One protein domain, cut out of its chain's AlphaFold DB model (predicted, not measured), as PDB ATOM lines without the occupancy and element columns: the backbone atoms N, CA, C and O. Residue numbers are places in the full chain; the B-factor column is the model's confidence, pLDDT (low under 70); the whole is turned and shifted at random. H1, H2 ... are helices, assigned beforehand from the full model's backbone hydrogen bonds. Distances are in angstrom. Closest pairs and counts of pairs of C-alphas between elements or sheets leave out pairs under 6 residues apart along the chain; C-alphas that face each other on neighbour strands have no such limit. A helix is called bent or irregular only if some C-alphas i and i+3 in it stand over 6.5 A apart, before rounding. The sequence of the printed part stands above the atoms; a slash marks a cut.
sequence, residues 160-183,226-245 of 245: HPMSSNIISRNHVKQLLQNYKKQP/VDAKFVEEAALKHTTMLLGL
ATOM      1  N   HIS A 160     -24.031  -5.299   4.396       82.94
ATOM      2  CA  HIS A 160     -23.748  -6.292   3.365       82.94
ATOM      3  C   HIS A 160     -23.514  -5.592   2.012       82.94
ATOM      4  O   HIS A 160     -24.249  -4.658   1.673       82.94
ATOM      5  N   PRO A 161     -22.563  -6.050   1.168       81.06
ATOM      6  CA  PRO A 161     -22.230  -5.401  -0.107       81.06
ATOM      7  C   PRO A 161     -23.421  -5.246  -1.064       81.06
ATOM      8  O   PRO A 161     -23.477  -4.303  -1.854       81.06
ATOM      9  N   MET A 162     -24.402  -6.148  -0.997       79.00
ATOM     10  CA  MET A 162     -25.637  -6.013  -1.776       79.00
ATOM     11  C   MET A 162     -26.482  -4.815  -1.328       79.00
ATOM     12  O   MET A 162     -26.987  -4.089  -2.183       79.00
ATOM     13  N   SER A 163     -26.577  -4.559  -0.019       82.50
ATOM     14  CA  SER A 163     -27.228  -3.359   0.508       82.50
ATOM     15  C   SER A 163     -26.524  -2.105   0.003       82.50
ATOM     16  O   SER A 163     -27.185  -1.216  -0.529       82.50
ATOM     17  N   SER A 164     -25.189  -2.074   0.063       81.31
ATOM     18  CA  SER A 164     -24.380  -0.969  -0.465       81.31
ATOM     19  C   SER A 164     -24.640  -0.736  -1.954       81.31
ATOM     20  O   SER A 164     -24.840   0.397  -2.378       81.31
ATOM     21  N   ASN A 165     -24.733  -1.800  -2.756       82.44
ATOM     22  CA  ASN A 165     -25.057  -1.700  -4.181       82.44
ATOM     23  C   ASN A 165     -26.458  -1.103  -4.420       82.44
ATOM     24  O   ASN A 165     -26.616  -0.206  -5.251       82.44
ATOM     25  N   ILE A 166     -27.475  -1.553  -3.674       79.38
ATOM     26  CA  ILE A 166     -28.834  -0.992  -3.760       79.38
ATOM     27  C   ILE A 166     -28.838   0.491  -3.377       79.38
ATOM     28  O   ILE A 166     -29.430   1.297  -4.098       79.38
ATOM     29  N   ILE A 167     -28.178   0.854  -2.275       80.75
ATOM     30  CA  ILE A 167     -28.094   2.237  -1.793       80.75
ATOM     31  C   ILE A 167     -27.429   3.117  -2.857       80.75
ATOM     32  O   ILE A 167     -28.028   4.104  -3.279       80.75
ATOM     33  N   SER A 168     -26.270   2.713  -3.385       80.50
ATOM     34  CA  SER A 168     -25.550   3.465  -4.418       80.50
ATOM     35  C   SER A 168     -26.362   3.632  -5.704       80.50
ATOM     36  O   SER A 168     -26.414   4.722  -6.270       80.50
ATOM     37  N   ARG A 169     -27.052   2.582  -6.172       81.81
ATOM     38  CA  ARG A 169     -27.922   2.677  -7.359       81.81
ATOM     39  C   ARG A 169     -29.093   3.626  -7.139       81.81
ATOM     40  O   ARG A 169     -29.439   4.384  -8.045       81.81
ATOM     41  N   ASN A 170     -29.698   3.589  -5.956       80.88
ATOM     42  CA  ASN A 170     -30.785   4.495  -5.603       80.88
ATOM     43  C   ASN A 170     -30.298   5.943  -5.513       80.88
ATOM     44  O   ASN A 170     -30.975   6.828  -6.033       80.88
ATOM     45  N   HIS A 171     -29.109   6.168  -4.948       81.75
ATOM     46  CA  HIS A 171     -28.466   7.481  -4.894       81.75
ATOM     47  C   HIS A 171     -28.238   8.055  -6.297       81.75
ATOM     48  O   HIS A 171     -28.727   9.134  -6.625       81.75
ATOM     49  N   VAL A 172     -27.617   7.280  -7.193       82.25
ATOM     50  CA  VAL A 172     -27.409   7.684  -8.596       82.25
ATOM     51  C   VAL A 172     -28.739   7.949  -9.305       82.25
ATOM     52  O   VAL A 172     -28.877   8.936 -10.027       82.25
ATOM     53  N   LYS A 173     -29.752   7.103  -9.090       84.12
ATOM     54  CA  LYS A 173     -31.090   7.311  -9.658       84.12
ATOM     55  C   LYS A 173     -31.689   8.646  -9.202       84.12
ATOM     56  O   LYS A 173     -32.262   9.349 -10.033       84.12
ATOM     57  N   GLN A 174     -31.552   9.001  -7.924       81.81
ATOM     58  CA  GLN A 174     -32.006  10.286  -7.388       81.81
ATOM     59  C   GLN A 174     -31.226  11.462  -7.993       81.81
ATOM     60  O   GLN A 174     -31.856  12.415  -8.452       81.81
ATOM     61  N   LEU A 175     -29.894  11.375  -8.092       81.31
ATOM     62  CA  LEU A 175     -29.057  12.393  -8.745       81.31
ATOM     63  C   LEU A 175     -29.495  12.645 -10.196       81.31
ATOM     64  O   LEU A 175     -29.733  13.786 -10.590       81.31
ATOM     65  N   LEU A 176     -29.695  11.579 -10.978       80.00
ATOM     66  CA  LEU A 176     -30.144  11.675 -12.371       80.00
ATOM     67  C   LEU A 176     -31.560  12.253 -12.497       80.00
ATOM     68  O   LEU A 176     -31.852  13.004 -13.429       80.00
ATOM     69  N   GLN A 177     -32.461  11.911 -11.574       79.81
ATOM     70  CA  GLN A 177     -33.803  12.492 -11.540       79.81
ATOM     71  C   GLN A 177     -33.773  13.979 -11.188       79.81
ATOM     72  O   GLN A 177     -34.529  14.748 -11.775       79.81
ATOM     73  N   ASN A 178     -32.912  14.391 -10.258       76.44
ATOM     74  CA  ASN A 178     -32.755  15.791  -9.874       76.44
ATOM     75  C   ASN A 178     -32.116  16.614 -10.996       76.44
ATOM     76  O   ASN A 178     -32.564  17.728 -11.252       76.44
ATOM     77  N   TYR A 179     -31.170  16.036 -11.743       71.12
ATOM     78  CA  TYR A 179     -30.628  16.650 -12.956       71.12
ATOM     79  C   TYR A 179     -31.721  16.932 -13.999       71.12
ATOM     80  O   TYR A 179     -31.807  18.038 -14.518       71.12
ATOM     81  N   LYS A 180     -32.632  15.980 -14.243       60.19
ATOM     82  CA  LYS A 180     -33.777  16.185 -15.156       60.19
ATOM     83  C   LYS A 180     -34.792  17.225 -14.668       60.19
ATOM     84  O   LYS A 180     -35.596  17.693 -15.468       60.19
ATOM     85  N   LYS A 181     -34.809  17.534 -13.367       58.97
ATOM     86  CA  LYS A 181     -35.700  18.536 -12.760       58.97
ATOM     87  C   LYS A 181     -35.080  19.929 -12.700       58.97
ATOM     88  O   LYS A 181     -35.822  20.877 -12.454       58.97
ATOM     89  N   GLN A 182     -33.769  20.080 -12.919       46.19
ATOM     90  CA  GLN A 182     -33.236  21.402 -13.230       46.19
ATOM     91  C   GLN A 182     -33.869  21.857 -14.549       46.19
ATOM     92  O   GLN A 182     -33.873  21.086 -15.512       46.19
ATOM     93  N   PRO A 183     -34.449  23.066 -14.607       46.16
ATOM     94  CA  PRO A 183     -35.121  23.521 -15.806       46.16
ATOM     95  C   PRO A 183     -34.072  23.711 -16.901       46.16
ATOM     96  O   PRO A 183     -33.385  24.728 -16.952       46.16
ATOM     97  N   VAL A 226     -23.514   3.085   4.461       66.19
ATOM     98  CA  VAL A 226     -22.573   3.730   3.552       66.19
ATOM     99  C   VAL A 226     -22.945   5.202   3.444       66.19
ATOM    100  O   VAL A 226     -24.045   5.519   2.997       66.19
ATOM    101  N   ASP A 227     -22.020   6.099   3.785       74.94
ATOM    102  CA  ASP A 227     -22.182   7.533   3.533       74.94
ATOM    103  C   ASP A 227     -22.050   7.811   2.027       74.94
ATOM    104  O   ASP A 227     -20.967   8.063   1.493       74.94
ATOM    105  N   ALA A 228     -23.177   7.711   1.321       74.75
ATOM    106  CA  ALA A 228     -23.239   7.907  -0.122       74.75
ATOM    107  C   ALA A 228     -22.775   9.312  -0.545       74.75
ATOM    108  O   ALA A 228     -22.206   9.460  -1.625       74.75
ATOM    109  N   LYS A 229     -22.963  10.324   0.314       73.56
ATOM    110  CA  LYS A 229     -22.559  11.708   0.049       73.56
ATOM    111  C   LYS A 229     -21.046  11.866   0.142       73.56
ATOM    112  O   LYS A 229     -20.441  12.492  -0.724       73.56
ATOM    113  N   PHE A 230     -20.427  11.248   1.146       78.31
ATOM    114  CA  PHE A 230     -18.971  11.182   1.236       78.31
ATOM    115  C   PHE A 230     -18.360  10.444   0.040       78.31
ATOM    116  O   PHE A 230     -17.395  10.925  -0.553       78.31
ATOM    117  N   VAL A 231     -18.932   9.297  -0.350       80.19
ATOM    118  CA  VAL A 231     -18.462   8.531  -1.518       80.19
ATOM    119  C   VAL A 231     -18.574   9.360  -2.797       80.19
ATOM    120  O   VAL A 231     -17.643   9.364  -3.600       80.19
ATOM    121  N   GLU A 232     -19.677  10.087  -2.976       82.50
ATOM    122  CA  GLU A 232     -19.861  11.008  -4.096       82.50
ATOM    123  C   GLU A 232     -18.804  12.119  -4.102       82.50
ATOM    124  O   GLU A 232     -18.159  12.333  -5.127       82.50
ATOM    125  N   GLU A 233     -18.572  12.791  -2.970       83.25
ATOM    126  CA  GLU A 233     -17.585  13.873  -2.871       83.25
ATOM    127  C   GLU A 233     -16.157  13.373  -3.139       83.25
ATOM    128  O   GLU A 233     -15.390  14.013  -3.862       83.25
ATOM    129  N   ALA A 234     -15.797  12.206  -2.596       84.19
ATOM    130  CA  ALA A 234     -14.500  11.579  -2.834       84.19
ATOM    131  C   ALA A 234     -14.324  11.179  -4.309       84.19
ATOM    132  O   ALA A 234     -13.284  11.465  -4.908       84.19
ATOM    133  N   ALA A 235     -15.346  10.565  -4.914       84.25
ATOM    134  CA  ALA A 235     -15.340  10.205  -6.329       84.25
ATOM    135  C   ALA A 235     -15.247  11.448  -7.225       84.25
ATOM    136  O   ALA A 235     -14.488  11.446  -8.198       84.25
ATOM    137  N   LEU A 236     -15.959  12.523  -6.878       85.06
ATOM    138  CA  LEU A 236     -15.908  13.793  -7.593       85.06
ATOM    139  C   LEU A 236     -14.500  14.392  -7.541       85.06
ATOM    140  O   LEU A 236     -13.943  14.659  -8.599       85.06
ATOM    141  N   LYS A 237     -13.893  14.509  -6.349       88.81
ATOM    142  CA  LYS A 237     -12.517  15.021  -6.177       88.81
ATOM    143  C   LYS A 237     -11.489  14.223  -6.975       88.81
ATOM    144  O   LYS A 237     -10.597  14.796  -7.596       88.81
ATOM    145  N   HIS A 238     -11.603  12.896  -6.966       84.06
ATOM    146  CA  HIS A 238     -10.704  12.035  -7.731       84.06
ATOM    147  C   HIS A 238     -10.889  12.222  -9.244       84.06
ATOM    148  O   HIS A 238      -9.920  12.248 -10.001       84.06
ATOM    149  N   THR A 239     -12.134  12.390  -9.693       86.81
ATOM    150  CA  THR A 239     -12.454  12.593 -11.109       86.81
ATOM    151  C   THR A 239     -12.011  13.974 -11.595       86.81
ATOM    152  O   THR A 239     -11.427  14.066 -12.670       86.81
ATOM    153  N   THR A 240     -12.212  15.039 -10.813       86.88
ATOM    154  CA  THR A 240     -11.727  16.388 -11.158       86.88
ATOM    155  C   THR A 240     -10.206  16.428 -11.226       86.88
ATOM    156  O   THR A 240      -9.662  16.947 -12.194       86.88
ATOM    157  N   MET A 241      -9.517  15.767 -10.287       90.62
ATOM    158  CA  MET A 241      -8.060  15.623 -10.325       90.62
ATOM    159  C   MET A 241      -7.578  14.911 -11.600       90.62
ATOM    160  O   MET A 241      -6.628  15.368 -12.231       90.62
ATOM    161  N   LEU A 242      -8.233  13.816 -12.005       88.88
ATOM    162  CA  LEU A 242      -7.916  13.098 -13.250       88.88
ATOM    163  C   LEU A 242      -8.181  13.932 -14.509       88.88
ATOM    164  O   LEU A 242      -7.458  13.797 -15.494       88.88
ATOM    165  N   LEU A 243      -9.225  14.761 -14.487       89.56
ATOM    166  CA  LEU A 243      -9.614  15.617 -15.607       89.56
ATOM    167  C   LEU A 243      -8.866  16.962 -15.632       89.56
ATOM    168  O   LEU A 243      -9.005  17.696 -16.607       89.56
ATOM    169  N   GLY A 244      -8.077  17.280 -14.598       78.31
ATOM    170  CA  GLY A 244      -7.360  18.552 -14.472       78.31
ATOM    171  C   GLY A 244      -8.276  19.769 -14.291       78.31
ATOM    172  O   GLY A 244      -7.914  20.857 -14.739       78.31
ATOM    173  N   LEU A 245      -9.457  19.567 -13.692       69.94
ATOM    174  CA  LEU A 245     -10.463  20.596 -13.389       69.94
ATOM    175  C   LEU A 245     -10.333  21.128 -11.959       69.94
ATOM    176  O   LEU A 245     -10.041  20.312 -11.052       69.94
TER     177      LEU A 245
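What this domain is: This is residues 160 to 183 and 226 to 245 of the 245 residues of the protein "Gamma-secretase activating protein" of Phyllostomus discolor (pale spear-nosed bat) (UniProt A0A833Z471). Two helices make an open, lopsided branch: the long helix H1 is its stem, and the shorter helix H2 begins beside residues 167 to 171 of H1 and runs out away from it. The free arms, residues 173 to 183 and 238 to 244, stick out with little around them. The printed part has 44 residues with two named helices, H1 then H2, and no named strand; the class is all helix. The whole is loose, with a radius of gyration of the C-alphas of 12.5 A, and flat, spanning 34 by 30 by 12 A.

Where its parts are: Find C-alpha 161 at (-22.230, -5.401, -0.107); from there H1, residues 161 to 181, runs 30.2 A to C-alpha 181 at (-35.700, 18.536, -12.760). After the cut, look for C-alpha 228 at (-23.239, 7.907, -0.122), where H2, residues 228 to 243, begins; it runs 22.0 A to C-alpha 243. Neither helix is bent.

How they stand to each other: Look at Ser 168 and Ala 228, whose C-alphas, the closest of the two helices, are 6.6 A apart. H1 and H2 only just touch, with 3 pairs of C-alphas within 8 A. H1 touches with residues 167 to 171 alone, and H2 with residue 228 alone. Their lines stand at 71 degrees, only just about perpendicular, and their centres are 15.5 A apart. In H1 and H2 every O i to N i+4 pair is within hydrogen-bond range.

The domain as a whole: The two C-alphas farthest apart are those of His 160 and Pro 183, at 37.2 A. Residues 184 to 225 are not printed, and C-alphas 183 and 226 stand 30.4 A apart across this cut, which the link from H1 to H2 crosses. The mean pLDDT of the printed part is 78.5; look for values under 70 at residues 180 to 183, 226 and 245, the last residue of the chain.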